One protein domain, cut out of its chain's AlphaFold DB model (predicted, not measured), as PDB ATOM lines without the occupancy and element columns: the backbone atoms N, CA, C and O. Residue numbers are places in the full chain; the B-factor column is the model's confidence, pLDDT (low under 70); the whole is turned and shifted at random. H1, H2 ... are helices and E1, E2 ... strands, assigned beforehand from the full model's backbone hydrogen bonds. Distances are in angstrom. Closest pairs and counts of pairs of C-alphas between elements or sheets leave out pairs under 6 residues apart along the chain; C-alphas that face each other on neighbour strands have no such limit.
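Overview. This is residues 46 to 82, 90 to 133 and 171 to 236 of the 237 residues of the protein "Conserved domain protein" of Paraprevotella xylaniphila YIT 11841 (UniProt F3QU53). What shape do these atoms make? One strongly twisted sheet of eight strands, curled like part of a barrel, wraps round the short helix H2, while the long helix H1 packs on its opposite face near E4 and E3. Residues 74 to 82, of which 74 to 80 belong to H1, stick out from this body. Which parts come in which order? The printed part has 147 residues with two named helices and eight named strands, in the order H1 E1 E2 E3 E4 H2 E5 E6 E7 E8, and its class is mixed, helices and strands. The sheet, in the order E4 E3 E2 E1 E5 E6 E7 E8, is mixed, with E1 and E5 parallel and the other neighbours antiparallel. How large is it? It is compact, with a radius of gyration of the C-alphas of 15.8 A and spans of 48 by 39 by 33 A.

Along the chain. What comes first? Residues 46 to 61 hold no named element and begin with C-alpha 46 at (-38.850, 36.547, 25.868). H1, residues 62 to 80, then runs 27.6 A from C-alpha 62 at (-48.857, 25.902, 48.853). What follows H1, up to H2? E1 is residues 93 to 103, 32.5 A long, and E2 is residues 106 to 118, 31.9 A long, with a bend of 70 degrees at residue 113. E3 is residues 124 to 130 and E4 residues 171 to 175. Where do H2 and the last strands lie? H2 is residues 180 to 190, 15.2 A long, followed by E5, residues 196 to 202, and E6, residues 208 to 216, 25.6 A long. E7 is residues 219 to 225, and E8, residues 231 to 235, ends with C-alpha 235 at (-32.972, 27.695, 21.401).

Arrangement. How are the sheet's strands joined from E4 to E1? The edge strand E4 is antiparallel to E3, with N 172 and O 127 2.8 A apart, within hydrogen-bond range. E1, E2 and E3 form a meander, each strand the antiparallel neighbour of the one before, with N 95 and O 116 at 2.8 A and N 117 and O 126 at 2.8 A. How does the sheet go on to E8? E1 and E5 are parallel at 32 degrees, with N 198 and O 96 3.1 A apart. E5, E6, E7 and E8 form a second meander, with N 199 and O 211 at 2.8 A, N 221 and O 214 at 2.8 A and N 222 and O 234 at 2.8 A; E8 is the other edge strand. How do the helices stand to the sheet? They make three layers, helices on both faces of a sheet: H2 is on one face and the sheet curls round it, the C-alphas of Ala 187 and Tyr 214 being the closest of H2 and E6 at 5.2 A. H1 is on the opposite face at a height over the sheet of 9.6 A, slantwise to the strands at 49 degrees to E3 on the local plane; the closest C-alphas of H1 and E3 are those of Ile 66 and Ala 128, 6.8 A apart. How are the helix backbones formed? In H1 and H2 every O i to N i+4 pair is within hydrogen-bond range, and the two helices are apart.

Size, cuts and confidence. What is the greatest distance? The two C-alphas farthest apart are those of Pro 82 and Asn 104, at 52.7 A. Where is the printed part cut? Residues 83 to 89 are not printed, with 21.1 A from C-alpha 82 to C-alpha 90, and neither are residues 134 to 170, with 15.5 A from C-alpha 133 to C-alpha 171. Are there long links? Of the links that are printed whole, each is tight. Where is confidence low? The mean pLDDT of the printed part is 82.8, and 26 residues are under 70, among them residues 120 to 123, 174 to 178 and 203 to 208.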
ATOM      1  N   LYS A  46     -39.273  35.501  24.914       67.81
ATOM      2  CA  LYS A  46     -38.850  36.547  25.868       67.81
ATOM      3  C   LYS A  46     -39.697  36.591  27.144       67.81
ATOM      4  O   LYS A  46     -39.203  37.013  28.181       67.81
ATOM      5  N   ALA A  47     -40.959  36.162  27.088       68.12
ATOM      6  CA  ALA A  47     -41.814  36.074  28.271       68.12
ATOM      7  C   ALA A  47     -41.424  34.919  29.213       68.12
ATOM      8  O   ALA A  47     -41.867  34.904  30.361       68.12
ATOM      9  N   LEU A  48     -40.603  33.977  28.733       69.31
ATOM     10  CA  LEU A  48     -40.037  32.875  29.509       69.31
ATOM     11  C   LEU A  48     -38.783  33.297  30.280       69.31
ATOM     12  O   LEU A  48     -38.293  32.498  31.058       69.31
ATOM     13  N   LEU A  49     -38.230  34.498  30.075       70.50
ATOM     14  CA  LEU A  49     -37.009  34.918  30.772       70.50
ATOM     15  C   LEU A  49     -37.233  35.050  32.286       70.50
ATOM     16  O   LEU A  49     -38.335  35.442  32.686       70.50
ATOM     17  N   PRO A  50     -36.219  34.774  33.135       60.75
ATOM     18  CA  PRO A  50     -36.321  34.922  34.587       60.75
ATOM     19  C   PRO A  50     -36.918  36.278  34.992       60.75
ATOM     20  O   PRO A  50     -36.520  37.324  34.482       60.75
ATOM     21  N   GLY A  51     -37.914  36.264  35.883       59.94
ATOM     22  CA  GLY A  51     -38.679  37.465  36.265       59.94
ATOM     23  C   GLY A  51     -39.791  37.879  35.285       59.94
ATOM     24  O   GLY A  51     -40.491  38.859  35.536       59.94
ATOM     25  N   GLY A  52     -39.984  37.136  34.193       62.47
ATOM     26  CA  GLY A  52     -41.078  37.309  33.241       62.47
ATOM     27  C   GLY A  52     -42.457  36.937  33.803       62.47
ATOM     28  O   GLY A  52     -42.595  36.287  34.840       62.47
ATOM     29  N   SER A  53     -43.513  37.332  33.086       63.81
ATOM     30  CA  SER A  53     -44.914  37.166  33.511       63.81
ATOM     31  C   SER A  53     -45.412  35.716  33.551       63.81
ATOM     32  O   SER A  53     -46.512  35.463  34.044       63.81
ATOM     33  N   LEU A  54     -44.633  34.764  33.031       70.25
ATOM     34  CA  LEU A  54     -44.999  33.348  32.956       70.25
ATOM     35  C   LEU A  54     -44.608  32.545  34.207       70.25
ATOM     36  O   LEU A  54     -44.945  31.366  34.308       70.25
ATOM     37  N   PHE A  55     -43.952  33.179  35.181       71.50
ATOM     38  CA  PHE A  55     -43.537  32.539  36.423       71.50
ATOM     39  C   PHE A  55     -44.466  32.885  37.576       71.50
ATOM     40  O   PHE A  55     -44.333  33.909  38.245       71.50
ATOM     41  N   THR A  56     -45.433  32.000  37.816       67.50
ATOM     42  CA  THR A  56     -46.358  32.148  38.938       67.50
ATOM     43  C   THR A  56     -45.637  31.888  40.251       67.50
ATOM     44  O   THR A  56     -45.089  30.807  40.469       67.50
ATOM     45  N   ALA A  57     -45.711  32.841  41.177       69.62
ATOM     46  CA  ALA A  57     -45.343  32.575  42.557       69.62
ATOM     47  C   ALA A  57     -46.263  31.496  43.156       69.62
ATOM     48  O   ALA A  57     -47.474  31.471  42.915       69.62
ATOM     49  N   LEU A  58     -45.694  30.615  43.979       77.06
ATOM     50  CA  LEU A  58     -46.481  29.655  44.747       77.06
ATOM     51  C   LEU A  58     -47.472  30.386  45.657       77.06
ATOM     52  O   LEU A  58     -47.105  31.320  46.366       77.06
ATOM     53  N   THR A  59     -48.725  29.929  45.658       71.19
ATOM     54  CA  THR A  59     -49.766  30.471  46.538       71.19
ATOM     55  C   THR A  59     -49.387  30.287  48.007       71.19
ATOM     56  O   THR A  59     -48.767  29.281  48.364       71.19
ATOM     57  N   GLU A  60     -49.833  31.201  48.868       69.69
ATOM     58  CA  GLU A  60     -49.681  31.095  50.321       69.69
ATOM     59  C   GLU A  60     -50.158  29.720  50.839       69.69
ATOM     60  O   GLU A  60     -51.179  29.189  50.393       69.69
ATOM     61  N   GLY A  61     -49.360  29.076  51.700       78.94
ATOM     62  CA  GLY A  61     -49.598  27.709  52.200       78.94
ATOM     63  C   GLY A  61     -49.401  26.569  51.179       78.94
ATOM     64  O   GLY A  61     -49.462  25.387  51.538       78.94
ATOM     65  N   GLY A  62     -49.132  26.885  49.905       84.25
ATOM     66  CA  GLY A  62     -48.857  25.902  48.853       84.25
ATOM     67  C   GLY A  62     -47.589  25.096  49.133       84.25
ATOM     68  O   GLY A  62     -47.621  23.867  49.071       84.25
ATOM     69  N   ARG A  63     -46.509  25.779  49.540       87.38
ATOM     70  CA  ARG A  63     -45.227  25.156  49.920       87.38
ATOM     71  C   ARG A  63     -45.399  24.127  51.036       87.38
ATOM     72  O   ARG A  63     -45.014  22.974  50.859       87.38
ATOM     73  N   ASP A  64     -46.070  24.500  52.126       87.38
ATOM     74  CA  ASP A  64     -46.307  23.606  53.268       87.38
ATOM     75  C   ASP A  64     -47.141  22.383  52.880       87.38
ATOM     76  O   ASP A  64     -46.844  21.250  53.272       87.38
ATOM     77  N   THR A  65     -48.168  22.593  52.053       88.81
ATOM     78  CA  THR A  65     -49.021  21.506  51.563       88.81
ATOM     79  C   THR A  65     -48.224  20.524  50.705       88.81
ATOM     80  O   THR A  65     -48.326  19.311  50.916       88.81
ATOM     81  N   ILE A  66     -47.414  21.022  49.766       89.88
ATOM     82  CA  ILE A  66     -46.543  20.211  48.903       89.88
ATOM     83  C   ILE A  66     -45.537  19.431  49.756       89.88
ATOM     84  O   ILE A  66     -45.461  18.205  49.647       89.88
ATOM     85  N   LEU A  67     -44.854  20.111  50.677       88.06
ATOM     86  CA  LEU A  67     -43.882  19.512  51.587       88.06
ATOM     87  C   LEU A  67     -44.506  18.398  52.440       88.06
ATOM     88  O   LEU A  67     -43.933  17.317  52.577       88.06
ATOM     89  N   SER A  68     -45.713  18.611  52.972       87.88
ATOM     90  CA  SER A  68     -46.427  17.589  53.751       87.88
ATOM     91  C   SER A  68     -46.712  16.320  52.935       87.88
ATOM     92  O   SER A  68     -46.641  15.203  53.455       87.88
ATOM     93  N   LYS A  69     -47.004  16.478  51.637       89.44
ATOM     94  CA  LYS A  69     -47.312  15.375  50.722       89.44
ATOM     95  C   LYS A  69     -46.055  14.616  50.321       89.44
ATOM     96  O   LYS A  69     -46.086  13.387  50.367       89.44
ATOM     97  N   ILE A  70     -44.967  15.319  50.006       87.88
ATOM     98  CA  ILE A  70     -43.658  14.709  49.736       87.88
ATOM     99  C   ILE A  70     -43.222  13.870  50.944       87.88
ATOM    100  O   ILE A  70     -43.007  12.668  50.806       87.88
ATOM    101  N   ARG A  71     -43.276  14.433  52.159       86.25
ATOM    102  CA  ARG A  71     -42.969  13.695  53.400       86.25
ATOM    103  C   ARG A  71     -43.803  12.434  53.565       86.25
ATOM    104  O   ARG A  71     -43.313  11.412  54.045       86.25
ATOM    105  N   ARG A  72     -45.093  12.482  53.225       87.25
ATOM    106  CA  ARG A  72     -45.963  11.303  53.311       87.25
ATOM    107  C   ARG A  72     -45.516  10.213  52.336       87.25
ATOM    108  O   ARG A  72     -45.511   9.047  52.725       87.25
ATOM    109  N   ILE A  73     -45.141  10.589  51.116       85.94
ATOM    110  CA  ILE A  73     -44.624   9.676  50.090       85.94
ATOM    111  C   ILE A  73     -43.320   9.032  50.559       85.94
ATOM    112  O   ILE A  73     -43.224   7.808  50.594       85.94
ATOM    113  N   GLU A  74     -42.347   9.827  50.994       83.56
ATOM    114  CA  GLU A  74     -41.048   9.327  51.459       83.56
ATOM    115  C   GLU A  74     -41.190   8.385  52.657       83.56
ATOM    116  O   GLU A  74     -40.595   7.309  52.688       83.56
ATOM    117  N   ASN A  75     -42.049   8.731  53.622       83.75
ATOM    118  CA  ASN A  75     -42.343   7.862  54.761       83.75
ATOM    119  C   ASN A  75     -42.993   6.540  54.332       83.75
ATOM    120  O   ASN A  75     -42.709   5.493  54.913       83.75
ATOM    121  N   GLN A  76     -43.872   6.564  53.326       85.00
ATOM    122  CA  GLN A  76     -44.445   5.342  52.764       85.00
ATOM    123  C   GLN A  76     -43.380   4.488  52.073       85.00
ATOM    124  O   GLN A  76     -43.409   3.269  52.224       85.00
ATOM    125  N   GLN A  77     -42.431   5.100  51.365       80.25
ATOM    126  CA  GLN A  77     -41.336   4.371  50.725       80.25
ATOM    127  C   GLN A  77     -40.367   3.787  51.743       80.25
ATOM    128  O   GLN A  77     -40.057   2.605  51.658       80.25
ATOM    129  N   LYS A  78     -40.007   4.539  52.785       80.94
ATOM    130  CA  LYS A  78     -39.196   4.041  53.904       80.94
ATOM    131  C   LYS A  78     -39.819   2.830  54.598       80.94
ATOM    132  O   LYS A  78     -39.115   1.904  54.985       80.94
ATOM    133  N   ARG A  79     -41.148   2.807  54.746       83.25
ATOM    134  CA  ARG A  79     -41.865   1.640  55.294       83.25
ATOM    135  C   ARG A  79     -41.779   0.409  54.390       83.25
ATOM    136  O   ARG A  79     -41.815  -0.700  54.905       83.25
ATOM    137  N   LYS A  80     -41.714   0.599  53.070       84.19
ATOM    138  CA  LYS A  80     -41.622  -0.492  52.086       84.19
ATOM    139  C   LYS A  80     -40.189  -0.976  51.884       84.19
ATOM    140  O   LYS A  80     -39.969  -2.170  51.733       84.19
ATOM    141  N   ASN A  81     -39.235  -0.055  51.880       79.12
ATOM    142  CA  ASN A  81     -37.817  -0.318  51.716       79.12
ATOM    143  C   ASN A  81     -37.043   0.411  52.830       79.12
ATOM    144  O   ASN A  81     -36.828   1.617  52.723       79.12
ATOM    145  N   PRO A  82     -36.600  -0.296  53.884       72.81
ATOM    146  CA  PRO A  82     -35.864   0.306  54.997       72.81
ATOM    147  C   PRO A  82     -34.527   0.951  54.604       72.81
ATOM    148  O   PRO A  82     -34.039   1.809  55.334       72.81
ATOM    149  N   ARG A  90     -35.961  20.436  54.458       61.28
ATOM    150  CA  ARG A  90     -37.065  21.404  54.554       61.28
ATOM    151  C   ARG A  90     -37.068  22.414  53.410       61.28
ATOM    152  O   ARG A  90     -38.098  23.045  53.195       61.28
ATOM    153  N   ASP A  91     -35.965  22.496  52.674       75.56
ATOM    154  CA  ASP A  91     -35.656  23.627  51.809       75.56
ATOM    155  C   ASP A  91     -35.585  23.147  50.359       75.56
ATOM    156  O   ASP A  91     -34.514  22.976  49.789       75.56
ATOM    157  N   PHE A  92     -36.755  22.863  49.786       83.75
ATOM    158  CA  PHE A  92     -36.863  22.636  48.348       83.75
ATOM    159  C   PHE A  92     -36.704  23.963  47.606       83.75
ATOM    160  O   PHE A  92     -37.360  24.954  47.945       83.75
ATOM    161  N   HIS A  93     -35.922  23.947  46.532       86.88
ATOM    162  CA  HIS A  93     -36.001  24.966  45.496       86.88
ATOM    163  C   HIS A  93     -37.188  24.656  44.583       86.88
ATOM    164  O   HIS A  93     -37.420  23.506  44.201       86.88
ATOM    165  N   TYR A  94     -37.980  25.682  44.278       88.06
ATOM    166  CA  TYR A  94     -39.185  25.540  43.471       88.06
ATOM    167  C   TYR A  94     -38.976  26.195  42.117       88.06
ATOM    168  O   TYR A  94     -38.844  27.416  42.039       88.06
ATOM    169  N   PHE A  95     -39.005  25.380  41.070       89.19
ATOM    170  CA  PHE A  95     -38.868  25.829  39.695       89.19
ATOM    171  C   PHE A  95     -40.222  25.799  38.982       89.19
ATOM    172  O   PHE A  95     -41.059  24.928  39.250       89.19
ATOM    173  N   PRO A  96     -40.477  26.767  38.099       90.94
ATOM    174  CA  PRO A  96     -41.771  26.922  37.463       90.94
ATOM    175  C   PRO A  96     -42.014  25.888  36.360       90.94
ATOM    176  O   PRO A  96     -41.091  25.355  35.741       90.94
ATOM    177  N   ILE A  97     -43.294  25.658  36.077       90.38
ATOM    178  CA  ILE A  97     -43.748  24.949  34.882       90.38
ATOM    179  C   ILE A  97     -44.532  25.934  34.016       90.38
ATOM    180  O   ILE A  97     -45.376  26.682  34.512       90.38
ATOM    181  N   VAL A  98     -44.262  25.930  32.718       89.75
ATOM    182  CA  VAL A  98     -44.959  26.750  31.727       89.75
ATOM    183  C   VAL A  98     -45.747  25.833  30.807       89.75
ATOM    184  O   VAL A  98     -45.265  24.772  30.414       89.75
ATOM    185  N   GLU A  99     -46.974  26.222  30.480       88.81
ATOM    186  CA  GLU A  99     -47.795  25.485  29.525       88.81
ATOM    187  C   GLU A  99     -47.624  26.067  28.126       88.81
ATOM    188  O   GLU A  99     -47.804  27.268  27.925       88.81
ATOM    189  N   GLU A 100     -47.307  25.196  27.176       88.00
ATOM    190  CA  GLU A 100     -47.236  25.488  25.749       88.00
ATOM    191  C   GLU A 100     -48.443  24.875  25.044       88.00
ATOM    192  O   GLU A 100     -48.791  23.719  25.289       88.00
ATOM    193  N   PHE A 101     -49.081  25.631  24.160       84.94
ATOM    194  CA  PHE A 101     -50.189  25.147  23.343       84.94
ATOM    195  C   PHE A 101     -50.219  25.869  22.003       84.94
ATOM    196  O   PHE A 101     -49.745  26.996  21.876       84.94
ATOM    197  N   SER A 102     -50.809  25.214  21.009       83.31
ATOM    198  CA  SER A 102     -50.959  25.778  19.671       83.31
ATOM    199  C   SER A 102     -52.398  26.210  19.432       83.31
ATOM    200  O   SER A 102     -53.328  25.427  19.614       83.31
ATOM    201  N   GLU A 103     -52.584  27.440  18.969       82.12
ATOM    202  CA  GLU A 103     -53.878  27.981  18.560       82.12
ATOM    203  C   GLU A 103     -53.712  28.690  17.211       82.12
ATOM    204  O   GLU A 103     -52.821  29.520  17.025       82.12
ATOM    205  N   ASN A 104     -54.542  28.339  16.225       84.12
ATOM    206  CA  ASN A 104     -54.495  28.920  14.875       84.12
ATOM    207  C   ASN A 104     -53.093  28.878  14.224       84.12
ATOM    208  O   ASN A 104     -52.667  29.833  13.574       84.12
ATOM    209  N   GLY A 105     -52.354  27.781  14.435       81.31
ATOM    210  CA  GLY A 105     -51.006  27.585  13.886       81.31
ATOM    211  C   GLY A 105     -49.904  28.406  14.564       81.31
ATOM    212  O   GLY A 105     -48.776  28.413  14.077       81.31
ATOM    213  N   LYS A 106     -50.207  29.091  15.672       83.69
ATOM    214  CA  LYS A 106     -49.236  29.825  16.488       83.69
ATOM    215  C   LYS A 106     -49.071  29.161  17.844       83.69
ATOM    216  O   LYS A 106     -50.052  28.700  18.425       83.69
ATOM    217  N   THR A 107     -47.844  29.156  18.344       83.88
ATOM    218  CA  THR A 107     -47.522  28.688  19.692       83.88
ATOM    219  C   THR A 107     -47.765  29.802  20.702       83.88
ATOM    220  O   THR A 107     -47.378  30.952  20.485       83.88
ATOM    221  N   TYR A 108     -48.403  29.453  21.811       85.50
ATOM    222  CA  TYR A 108     -48.646  30.330  22.943       85.50
ATOM    223  C   TYR A 108     -48.132  29.689  24.219       85.50
ATOM    224  O   TYR A 108     -48.192  28.472  24.408       85.50
ATOM    225  N   TYR A 109     -47.693  30.556  25.121       86.00
ATOM    226  CA  TYR A 109     -47.256  30.195  26.454       86.00
ATOM    227  C   TYR A 109     -48.177  30.820  27.491       86.00
ATOM    228  O   TYR A 109     -48.601  31.975  27.353       86.00
ATOM    229  N   ARG A 110     -48.460  30.075  28.556       86.12
ATOM    230  CA  ARG A 110     -49.166  30.597  29.727       86.12
ATOM    231  C   ARG A 110     -48.554  30.074  31.026       86.12
ATOM    232  O   ARG A 110     -48.030  28.955  31.048       86.12
ATOM    233  N   PRO A 111     -48.638  30.852  32.116       84.88
ATOM    234  CA  PRO A 111     -48.154  30.407  33.414       84.88
ATOM    235  C   PRO A 111     -48.911  29.161  33.893       84.88
ATOM    236  O   PRO A 111     -50.142  29.113  33.810       84.88
ATOM    237  N   SER A 112     -48.193  28.184  34.455       86.25
ATOM    238  CA  SER A 112     -48.803  27.124  35.264       86.25
ATOM    239  C   SER A 112     -48.736  27.470  36.750       86.25
ATOM    240  O   SER A 112     -47.882  28.237  37.202       86.25
ATOM    241  N   LYS A 113     -49.643  26.872  37.525       87.44
ATOM    242  CA  LYS A 113     -49.506  26.772  38.985       87.44
ATOM    243  C   LYS A 113     -48.694  25.541  39.398       87.44
ATOM    244  O   LYS A 113     -48.360  25.419  40.571       87.44
ATOM    245  N   ASP A 114     -48.413  24.632  38.466       89.56
ATOM    246  CA  ASP A 114     -47.573  23.464  38.709       89.56
ATOM    247  C   ASP A 114     -46.119  23.900  38.967       89.56
ATOM    248  O   ASP A 114     -45.652  24.891  38.401       89.56
ATOM    249  N   VAL A 115     -45.395  23.150  39.800       90.62
ATOM    250  CA  VAL A 115     -43.983  23.426  40.118       90.62
ATOM    251  C   VAL A 115     -43.153  22.150  40.181       90.62
ATOM    252  O   VAL A 115     -43.650  21.083  40.555       90.62
ATOM    253  N   VAL A 116     -41.867  22.278  39.877       90.19
ATOM    254  CA  VAL A 116     -40.849  21.276  40.208       90.19
ATOM    255  C   VAL A 116     -40.243  21.627  41.552       90.19
ATOM    256  O   VAL A 116     -39.917  22.782  41.804       90.19
ATOM    257  N   CYS A 117     -40.093  20.634  42.418       89.19
ATOM    258  CA  CYS A 117     -39.426  20.760  43.703       89.19
ATOM    259  C   CYS A 117     -38.107  19.993  43.610       89.19
ATOM    260  O   CYS A 117     -38.110  18.780  43.370       89.19
ATOM    261  N   VAL A 118     -37.009  20.715  43.791       85.44
ATOM    262  CA  VAL A 118     -35.641  20.208  43.708       85.44
ATOM    263  C   VAL A 118     -35.019  20.261  45.090       85.44
ATOM    264  O   VAL A 118     -35.086  21.287  45.768       85.44
ATOM    265  N   ASP A 119     -34.423  19.150  45.496       80.00
ATOM    266  CA  ASP A 119     -33.498  19.095  46.621       80.00
ATOM    267  C   ASP A 119     -32.125  18.749  46.048       80.00
ATOM    268  O   ASP A 119     -31.901  17.636  45.584       80.00
ATOM    269  N   GLU A 120     -31.210  19.715  46.072       69.00
ATOM    270  CA  GLU A 120     -29.860  19.603  45.501       69.00
ATOM    271  C   GLU A 120     -29.009  18.500  46.146       69.00
ATOM    272  O   GLU A 120     -27.944  18.151  45.644       69.00
ATOM    273  N   THR A 121     -29.454  17.944  47.275       69.56
ATOM    274  CA  THR A 121     -28.724  16.898  47.995       69.56
ATOM    275  C   THR A 121     -29.178  15.484  47.666       69.56
ATOM    276  O   THR A 121     -28.523  14.525  48.088       69.56
ATOM    277  N   ILE A 122     -30.255  15.335  46.888       66.38
ATOM    278  CA  ILE A 122     -30.755  14.038  46.435       66.38
ATOM    279  C   ILE A 122     -31.053  14.041  44.931       66.38
ATOM    280  O   ILE A 122     -31.601  14.997  44.395       66.38
ATOM    281  N   PRO A 123     -30.791  12.932  44.229       68.19
ATOM    282  CA  PRO A 123     -31.073  12.814  42.800       68.19
ATOM    283  C   PRO A 123     -32.554  12.458  42.552       68.19
ATOM    284  O   PRO A 123     -32.885  11.458  41.911       68.19
ATOM    285  N   THR A 124     -33.481  13.194  43.170       77.44
ATOM    286  CA  THR A 124     -34.930  12.970  43.043       77.44
ATOM    287  C   THR A 124     -35.659  14.286  42.840       77.44
ATOM    288  O   THR A 124     -35.644  15.164  43.698       77.44
ATOM    289  N   TYR A 125     -36.380  14.363  41.724       85.25
ATOM    290  CA  TYR A 125     -37.228  15.492  41.381       85.25
ATOM    291  C   TYR A 125     -38.690  15.181  41.689       85.25
ATOM    292  O   TYR A 125     -39.224  14.133  41.304       85.25
ATOM    293  N   TYR A 126     -39.356  16.114  42.365       88.31
ATOM    294  CA  TYR A 126     -40.793  16.048  42.616       88.31
ATOM    295  C   TYR A 126     -41.510  17.043  41.715       88.31
ATOM    296  O   TYR A 126     -41.132  18.206  41.637       88.31
ATOM    297  N   ILE A 127     -42.597  16.618  41.079       89.81
ATOM    298  CA  ILE A 127     -43.477  17.503  40.317       89.81
ATOM    299  C   ILE A 127     -44.789  17.631  41.078       89.81
ATOM    300  O   ILE A 127     -45.507  16.648  41.286       89.81
ATOM    301  N   ALA A 128     -45.101  18.849  41.505       91.25
ATOM    302  CA  ALA A 128     -46.347  19.181  42.164       91.25
ATOM    303  C   ALA A 128     -47.324  19.768  41.143       91.25
ATOM    304  O   ALA A 128     -47.120  20.864  40.628       91.25
ATOM    305  N   TYR A 129     -48.408  19.039  40.886       89.69
ATOM    306  CA  TYR A 129     -49.485  19.482  40.011       89.69
ATOM    307  C   TYR A 129     -50.606  20.121  40.824       89.69
ATOM    308  O   TYR A 129     -51.118  19.502  41.771       89.69
ATOM    309  N   TYR A 130     -51.002  21.328  40.433       88.75
ATOM    310  CA  TYR A 130     -52.129  22.046  41.001       88.75
ATOM    311  C   TYR A 130     -53.421  21.671  40.273       88.75
ATOM    312  O   TYR A 130     -53.509  21.692  39.047       88.75
ATOM    313  N   HIS A 131     -54.466  21.387  41.040       85.62
ATOM    314  CA  HIS A 131     -55.796  21.090  40.531       85.62
ATOM    315  C   HIS A 131     -56.811  21.998  41.209       85.62
ATOM    316  O   HIS A 131     -57.072  21.861  42.407       85.62
ATOM    317  N   ASP A 132     -57.434  22.893  40.443       84.06
ATOM    318  CA  ASP A 132     -58.610  23.598  40.941       84.06
ATOM    319  C   ASP A 132     -59.838  22.695  40.840       84.06
ATOM    320  O   ASP A 132     -60.443  22.535  39.783       84.06
ATOM    321  N   ARG A 133     -60.173  22.058  41.960       83.88
ATOM    322  CA  ARG A 133     -61.331  21.164  42.089       83.88
ATOM    323  C   ARG A 133     -62.400  21.757  42.994       83.88
ATOM    324  O   ARG A 133     -63.289  21.042  43.445       83.88
ATOM    325  N   ILE A 171     -48.652  15.050  43.947       89.31
ATOM    326  CA  ILE A 171     -47.205  14.939  43.771       89.31
ATOM    327  C   ILE A 171     -46.912  13.721  42.903       89.31
ATOM    328  O   ILE A 171     -47.358  12.618  43.222       89.31
ATOM    329  N   SER A 172     -46.160  13.937  41.832       85.62
ATOM    330  CA  SER A 172     -45.463  12.897  41.083       85.62
ATOM    331  C   SER A 172     -43.979  12.962  41.418       85.62
ATOM    332  O   SER A 172     -43.468  14.026  41.757       85.62
ATOM    333  N   TYR A 173     -43.286  11.837  41.326       78.06
ATOM    334  CA  TYR A 173     -41.842  11.768  41.520       78.06
ATOM    335  C   TYR A 173     -41.269  10.653  40.651       78.06
ATOM    336  O   TYR A 173     -41.970   9.686  40.339       78.06
ATOM    337  N   SER A 174     -39.998  10.781  40.292       67.44
ATOM    338  CA  SER A 174     -39.226   9.717  39.656       67.44
ATOM    339  C   SER A 174     -37.908   9.560  40.405       67.44
ATOM    340  O   SER A 174     -37.170  10.533  40.561       67.44
ATOM    341  N   TYR A 175     -37.627   8.350  40.889       60.25
ATOM    342  CA  TYR A 175     -36.339   8.034  41.502       60.25
ATOM    343  C   TYR A 175     -35.320   7.803  40.389       60.25
ATOM    344  O   TYR A 175     -35.476   6.836  39.657       60.25
ATOM    345  N   THR A 176     -34.316   8.685  40.300       58.47
ATOM    346  CA  THR A 176     -33.006   8.500  39.636       58.47
ATOM    347  C   THR A 176     -32.960   7.848  38.248       58.47
ATOM    348  O   THR A 176     -33.251   6.664  38.107       58.47
ATOM    349  N   GLY A 177     -32.384   8.578  37.285       56.00
ATOM    350  CA  GLY A 177     -31.823   8.037  36.042       56.00
ATOM    351  C   GLY A 177     -32.843   7.742  34.944       56.00
ATOM    352  O   GLY A 177     -33.724   6.896  35.099       56.00
ATOM    353  N   GLY A 178     -32.682   8.408  33.803       67.44
ATOM    354  CA  GLY A 178     -33.467   8.176  32.601       67.44
ATOM    355  C   GLY A 178     -34.563   9.214  32.368       67.44
ATOM    356  O   GLY A 178     -35.359   9.554  33.246       67.44
ATOM    357  N   GLY A 179     -34.664   9.666  31.120       82.19
ATOM    358  CA  GLY A 179     -35.769  10.507  30.654       82.19
ATOM    359  C   GLY A 179     -35.679  11.927  31.208       82.19
ATOM    360  O   GLY A 179     -34.632  12.552  31.110       82.19
ATOM    361  N   LEU A 180     -36.771  12.422  31.800       86.00
ATOM    362  CA  LEU A 180     -36.877  13.812  32.262       86.00
ATOM    363  C   LEU A 180     -35.847  14.183  33.341       86.00
ATOM    364  O   LEU A 180     -35.449  15.338  33.415       86.00
ATOM    365  N   ASN A 181     -35.427  13.232  34.183       87.25
ATOM    366  CA  ASN A 181     -34.440  13.514  35.226       87.25
ATOM    367  C   ASN A 181     -33.084  13.903  34.612       87.25
ATOM    368  O   ASN A 181     -32.492  14.882  35.052       87.25
ATOM    369  N   ASP A 182     -32.652  13.200  33.558       88.56
ATOM    370  CA  ASP A 182     -31.397  13.502  32.860       88.56
ATOM    371  C   ASP A 182     -31.481  14.865  32.148       88.56
ATOM    372  O   ASP A 182     -30.514  15.625  32.132       88.56
ATOM    373  N   ASP A 183     -32.656  15.201  31.600       91.19
ATOM    374  CA  ASP A 183     -32.902  16.506  30.981       91.19
ATOM    375  C   ASP A 183     -32.826  17.644  32.016       91.19
ATOM    376  O   ASP A 183     -32.294  18.709  31.713       91.19
ATOM    377  N   ILE A 184     -33.325  17.431  33.242       91.25
ATOM    378  CA  ILE A 184     -33.222  18.410  34.338       91.25
ATOM    379  C   ILE A 184     -31.767  18.558  34.796       91.25
ATOM    380  O   ILE A 184     -31.293  19.685  34.928       91.25
ATOM    381  N   ASP A 185     -31.043  17.452  34.992       91.00
ATOM    382  CA  ASP A 185     -29.624  17.484  35.372       91.00
ATOM    383  C   ASP A 185     -28.792  18.254  34.332       91.00
ATOM    384  O   ASP A 185     -27.961  19.097  34.679       91.00
ATOM    385  N   TYR A 186     -29.053  18.007  33.044       93.06
ATOM    386  CA  TYR A 186     -28.436  18.740  31.942       93.06
ATOM    387  C   TYR A 186     -28.805  20.230  31.969       93.06
ATOM    388  O   TYR A 186     -27.923  21.079  31.859       93.06
ATOM    389  N   ALA A 187     -30.089  20.556  32.141       93.88
ATOM    390  CA  ALA A 187     -30.583  21.929  32.193       93.88
ATOM    391  C   ALA A 187     -29.928  22.743  33.321       93.88
ATOM    392  O   ALA A 187     -29.502  23.871  33.088       93.88
ATOM    393  N   ILE A 188     -29.799  22.162  34.519       92.19
ATOM    394  CA  ILE A 188     -29.127  22.800  35.661       92.19
ATOM    395  C   ILE A 188     -27.648  23.038  35.346       92.19
ATOM    396  O   ILE A 188     -27.129  24.115  35.621       92.19
ATOM    397  N   LYS A 189     -26.966  22.050  34.755       94.00
ATOM    398  CA  LYS A 189     -25.536  22.142  34.435       94.00
ATOM    399  C   LYS A 189     -25.225  23.191  33.362       94.00
ATOM    400  O   LYS A 189     -24.187  23.840  33.444       94.00
ATOM    401  N   GLU A 190     -26.068  23.300  32.339       95.44
ATOM    402  CA  GLU A 190     -25.842  24.201  31.198       95.44
ATOM    403  C   GLU A 190     -26.380  25.618  31.410       95.44
ATOM    404  O   GLU A 190     -26.043  26.513  30.632       95.44
ATOM    405  N   SER A 191     -27.216  25.821  32.429       94.12
ATOM    406  CA  SER A 191     -27.735  27.134  32.798       94.12
ATOM    407  C   SER A 191     -26.635  28.061  33.320       94.12
ATOM    408  O   SER A 191     -25.727  27.623  34.026       94.12
ATOM    409  N   ASP A 192     -26.766  29.361  33.043       92.25
ATOM    410  CA  ASP A 192     -25.857  30.398  33.552       92.25
ATOM    411  C   ASP A 192     -25.791  30.440  35.095       92.25
ATOM    412  O   ASP A 192     -24.748  30.757  35.668       92.25
ATOM    413  N   ASP A 193     -26.901  30.138  35.776       89.94
ATOM    414  CA  ASP A 193     -27.061  30.267  37.233       89.94
ATOM    415  C   ASP A 193     -27.710  29.038  37.898       89.94
ATOM    416  O   ASP A 193     -28.079  29.078  39.073       89.94
ATOM    417  N   GLY A 194     -27.853  27.939  37.155       89.19
ATOM    418  CA  GLY A 194     -28.549  26.732  37.603       89.19
ATOM    419  C   GLY A 194     -30.077  26.825  37.538       89.19
ATOM    420  O   GLY A 194     -30.762  25.900  37.984       89.19
ATOM    421  N   SER A 195     -30.640  27.909  36.992       88.69
ATOM    422  CA  SER A 195     -32.082  28.051  36.816       88.69
ATOM    423  C   SER A 195     -32.615  27.301  35.594       88.69
ATOM    424  O   SER A 195     -32.051  27.294  34.497       88.69
ATOM    425  N   PHE A 196     -33.776  26.681  35.781       92.62
ATOM    426  CA  PHE A 196     -34.481  25.961  34.731       92.62
ATOM    427  C   PHE A 196     -35.997  26.075  34.927       92.62
ATOM    428  O   PHE A 196     -36.491  26.552  35.952       92.62
ATOM    429  N   PHE A 197     -36.755  25.626  33.936       92.69
ATOM    430  CA  PHE A 197     -38.200  25.457  34.017       92.69
ATOM    431  C   PHE A 197     -38.617  24.221  33.225       92.69
ATOM    432  O   PHE A 197     -37.870  23.733  32.377       92.69
ATOM    433  N   LEU A 198     -39.818  23.702  33.483       92.75
ATOM    434  CA  LEU A 198     -40.385  22.661  32.626       92.75
ATOM    435  C   LEU A 198     -41.394  23.250  31.653       92.75
ATOM    436  O   LEU A 198     -42.296  23.988  32.050       92.75
ATOM    437  N   LEU A 199     -41.282  22.863  30.387       91.56
ATOM    438  CA  LEU A 199     -42.244  23.196  29.350       91.56
ATOM    439  C   LEU A 199     -43.195  22.020  29.137       91.56
ATOM    440  O   LEU A 199     -42.805  20.957  28.648       91.56
ATOM    441  N   LYS A 200     -44.449  22.214  29.537       89.62
ATOM    442  CA  LYS A 200     -45.534  21.238  29.447       89.62
ATOM    443  C   LYS A 200     -46.348  21.514  28.192       89.62
ATOM    444  O   LYS A 200     -47.104  22.483  28.143       89.62
ATOM    445  N   HIS A 201     -46.225  20.646  27.201       86.00
ATOM    446  CA  HIS A 201     -46.984  20.758  25.966       86.00
ATOM    447  C   HIS A 201     -48.412  20.236  26.168       86.00
ATOM    448  O   HIS A 201     -48.628  19.105  26.623       86.00
ATOM    449  N   ILE A 202     -49.394  21.065  25.834       80.31
ATOM    450  CA  ILE A 202     -50.819  20.763  25.897       80.31
ATOM    451  C   ILE A 202     -51.305  20.551  24.462       80.31
ATOM    452  O   ILE A 202     -51.712  21.496  23.792       80.31
ATOM    453  N   SER A 203     -51.272  19.298  23.995       65.69
ATOM    454  CA  SER A 203     -51.833  18.912  22.695       65.69
ATOM    455  C   SER A 203     -53.013  17.955  22.877       65.69
ATOM    456  O   SER A 203     -52.829  16.767  23.158       65.69
ATOM    457  N   PRO A 204     -54.260  18.441  22.777       54.91
ATOM    458  CA  PRO A 204     -55.425  17.569  22.712       54.91
ATOM    459  C   PRO A 204     -55.455  16.813  21.368       54.91
ATOM    460  O   PRO A 204     -55.187  17.426  20.338       54.91
ATOM    461  N   PRO A 205     -55.838  15.521  21.309       50.84
ATOM    462  CA  PRO A 205     -56.150  14.601  22.408       50.84
ATOM    463  C   PRO A 205     -54.942  13.755  22.868       50.84
ATOM    464  O   PRO A 205     -55.080  12.935  23.778       50.84
ATOM    465  N   TYR A 206     -53.769  13.919  22.245       44.28
ATOM    466  CA  TYR A 206     -52.634  13.005  22.369       44.28
ATOM    467  C   TYR A 206     -51.504  13.581  23.225       44.28
ATOM    468  O   TYR A 206     -50.587  14.234  22.739       44.28
ATOM    469  N   GLY A 207     -51.540  13.213  24.506       50.75
ATOM    470  CA  GLY A 207     -50.382  13.239  25.393       50.75
ATOM    471  C   GLY A 207     -50.054  14.598  26.014       50.75
ATOM    472  O   GLY A 207     -50.165  15.659  25.413       50.75
ATOM    473  N   ARG A 208     -49.604  14.542  27.269       62.81
ATOM    474  CA  ARG A 208     -48.857  15.629  27.905       62.81
ATOM    475  C   ARG A 208     -47.388  15.262  27.788       62.81
ATOM    476  O   ARG A 208     -46.972  14.301  28.433       62.81
ATOM    477  N   SER A 209     -46.627  15.977  26.967       80.25
ATOM    478  CA  SER A 209     -45.168  15.896  27.020       80.25
ATOM    479  C   SER A 209     -44.644  17.013  27.911       80.25
ATOM    480  O   SER A 209     -45.251  18.079  28.031       80.25
ATOM    481  N   ILE A 210     -43.542  16.739  28.593       87.38
ATOM    482  CA  ILE A 210     -42.868  17.704  29.446       87.38
ATOM    483  C   ILE A 210     -41.385  17.648  29.111       87.38
ATOM    484  O   ILE A 210     -40.828  16.560  28.986       87.38
ATOM    485  N   ASN A 211     -40.778  18.807  28.896       90.50
ATOM    486  CA  ASN A 211     -39.363  18.929  28.558       90.50
ATOM    487  C   ASN A 211     -38.705  19.857  29.577       90.50
ATOM    488  O   ASN A 211     -39.326  20.842  29.984       90.50
ATOM    489  N   ALA A 212     -37.464  19.569  29.965       93.44
ATOM    490  CA  ALA A 212     -36.668  20.532  30.713       93.44
ATOM    491  C   ALA A 212     -36.178  21.645  29.782       93.44
ATOM    492  O   ALA A 212     -35.910  21.422  28.598       93.44
ATOM    493  N   CYS A 213     -36.122  22.862  30.301       94.44
ATOM    494  CA  CYS A 213     -35.648  24.043  29.600       94.44
ATOM    495  C   CYS A 213     -34.787  24.879  30.544       94.44
ATOM    496  O   CYS A 213     -35.064  24.921  31.738       94.44
ATOM    497  N   TYR A 214     -33.781  25.567  30.022       94.44
ATOM    498  CA  TYR A 214     -32.835  26.360  30.808       94.44
ATOM    499  C   TYR A 214     -32.545  27.707  30.152       94.44
ATOM    500  O   TYR A 214     -32.942  27.950  29.009       94.44
ATOM    501  N   PHE A 215     -31.860  28.580  30.886       91.88
ATOM    502  CA  PHE A 215     -31.428  29.888  30.402       91.88
ATOM    503  C   PHE A 215     -29.921  29.925  30.226       91.88
ATOM    504  O   PHE A 215     -29.190  29.596  31.158       91.88
ATOM    505  N   LYS A 216     -29.485  30.333  29.035       93.06
ATOM    506  CA  LYS A 216     -28.077  30.527  28.698       93.06
ATOM    507  C   LYS A 216     -27.933  31.774  27.844       93.06
ATOM    508  O   LYS A 216     -28.723  31.974  26.920       93.06
ATOM    509  N   ASP A 217     -26.988  32.638  28.185       91.94
ATOM    510  CA  ASP A 217     -26.734  33.911  27.502       91.94
ATOM    511  C   ASP A 217     -28.006  34.774  27.336       91.94
ATOM    512  O   ASP A 217     -28.244  35.409  26.304       91.94
ATOM    513  N   GLY A 218     -28.876  34.769  28.355       85.88
ATOM    514  CA  GLY A 218     -30.135  35.523  28.349       85.88
ATOM    515  C   GLY A 218     -31.199  35.001  27.373       85.88
ATOM    516  O   GLY A 218     -32.098  35.756  26.992       85.88
ATOM    517  N   LYS A 219     -31.115  33.731  26.959       89.81
ATOM    518  CA  LYS A 219     -32.057  33.079  26.039       89.81
ATOM    519  C   LYS A 219     -32.561  31.740  26.591       89.81
ATOM    520  O   LYS A 219     -31.805  31.039  27.261       89.81
ATOM    521  N   PRO A 220     -33.824  31.364  26.317       91.25
ATOM    522  CA  PRO A 220     -34.362  30.069  26.716       91.25
ATOM    523  C   PRO A 220     -33.973  28.955  25.729       91.25
ATOM    524  O   PRO A 220     -34.127  29.099  24.516       91.25
ATOM    525  N   TYR A 221     -33.549  27.810  26.257       94.00
ATOM    526  CA  TYR A 221     -33.227  26.593  25.506       94.00
ATOM    527  C   TYR A 221     -34.072  25.421  26.001       94.00
ATOM    528  O   TYR A 221     -34.306  25.290  27.198       94.00
ATOM    529  N   ILE A 222     -34.502  24.546  25.093       93.56
ATOM    530  CA  ILE A 222     -35.190  23.286  25.393       93.56
ATOM    531  C   ILE A 222     -34.224  22.107  25.267       93.56
ATOM    532  O   ILE A 222     -33.517  21.978  24.264       93.56
ATOM    533  N   CYS A 223     -34.222  21.226  26.265       94.19
ATOM    534  CA  CYS A 223     -33.502  19.958  26.222       94.19
ATOM    535  C   CYS A 223     -34.169  19.017  25.215       94.19
ATOM    536  O   CYS A 223     -35.387  18.807  25.238       94.19
ATOM    537  N   LYS A 224     -33.370  18.453  24.310       91.62
ATOM    538  CA  LYS A 224     -33.787  17.450  23.328       91.62
ATOM    539  C   LYS A 224     -32.766  16.330  23.277       91.62
ATOM    540  O   LYS A 224     -31.578  16.575  23.443       91.62
ATOM    541  N   LYS A 225     -33.241  15.122  22.988       88.81
ATOM    542  CA  LYS A 225     -32.358  14.016  22.632       88.81
ATOM    543  C   LYS A 225     -31.947  14.135  21.172       88.81
ATOM    544  O   LYS A 225     -32.808  14.391  20.326       88.81
ATOM    545  N   ASP A 226     -30.659  13.982  20.921       87.50
ATOM    546  CA  ASP A 226     -30.094  13.832  19.588       87.50
ATOM    547  C   ASP A 226     -30.164  12.364  19.129       87.50
ATOM    548  O   ASP A 226     -30.522  11.471  19.909       87.50
ATOM    549  N   ASP A 227     -29.838  12.107  17.865       86.88
ATOM    550  CA  ASP A 227     -29.933  10.777  17.247       86.88
ATOM    551  C   ASP A 227     -29.018   9.735  17.921       86.88
ATOM    552  O   ASP A 227     -29.332   8.543  17.940       86.88
ATOM    553  N   ASP A 228     -27.909  10.176  18.520       89.19
ATOM    554  CA  ASP A 228     -26.984   9.336  19.290       89.19
ATOM    555  C   ASP A 228     -27.426   9.110  20.752       89.19
ATOM    556  O   ASP A 228     -26.765   8.399  21.513       89.19
ATOM    557  N   GLY A 229     -28.563   9.691  21.147       84.56
ATOM    558  CA  GLY A 229     -29.125   9.619  22.491       84.56
ATOM    559  C   GLY A 229     -28.561  10.645  23.478       84.56
ATOM    560  O   GLY A 229     -29.021  10.667  24.624       84.56
ATOM    561  N   SER A 230     -27.613  11.493  23.066       90.19
ATOM    562  CA  SER A 230     -27.109  12.601  23.880       90.19
ATOM    563  C   SER A 230     -28.164  13.697  24.060       90.19
ATOM    564  O   SER A 230     -29.093  13.834  23.262       90.19
ATOM    565  N   ILE A 231     -28.056  14.466  25.145       92.69
ATOM    566  CA  ILE A 231     -28.944  15.605  25.402       92.69
ATOM    567  C   ILE A 231     -28.280  16.866  24.851       92.69
ATOM    568  O   ILE A 231     -27.135  17.172  25.185       92.69
ATOM    569  N   ILE A 232     -29.020  17.604  24.027       94.44
ATOM    570  CA  ILE A 232     -28.619  18.881  23.440       94.44
ATOM    571  C   ILE A 232     -29.625  19.979  23.795       94.44
ATOM    572  O   ILE A 232     -30.821  19.727  23.971       94.44
ATOM    573  N   GLY A 233     -29.152  21.223  23.864       93.56
ATOM    574  CA  GLY A 233     -30.010  22.404  23.945       93.56
ATOM    575  C   GLY A 233     -30.365  22.948  22.565       93.56
ATOM    576  O   GLY A 233     -29.478  23.208  21.754       93.56
ATOM    577  N   LYS A 234     -31.654  23.183  22.306       93.69
ATOM    578  CA  LYS A 234     -32.121  23.963  21.147       93.69
ATOM    579  C   LYS A 234     -32.752  25.263  21.630       93.69
ATOM    580  O   LYS A 234     -33.567  25.228  22.544       93.69
ATOM    581  N   GLU A 235     -32.376  26.397  21.046       91.69
ATOM    582  CA  GLU A 235     -32.972  27.695  21.401       91.69
ATOM    583  C   GLU A 235     -34.484  27.662  21.109       91.69
ATOM    584  O   GLU A 235     -34.899  27.198  20.044       91.69
ATOM    585  N   LEU A 236     -35.309  28.112  22.059       85.81
ATOM    586  CA  LEU A 236     -36.751  28.269  21.855       85.81
ATOM    587  C   LEU A 236     -37.003  29.539  21.028       85.81
ATOM    588  O   LEU A 236     -36.625  30.633  21.451       85.81
TER     589      LEU A 236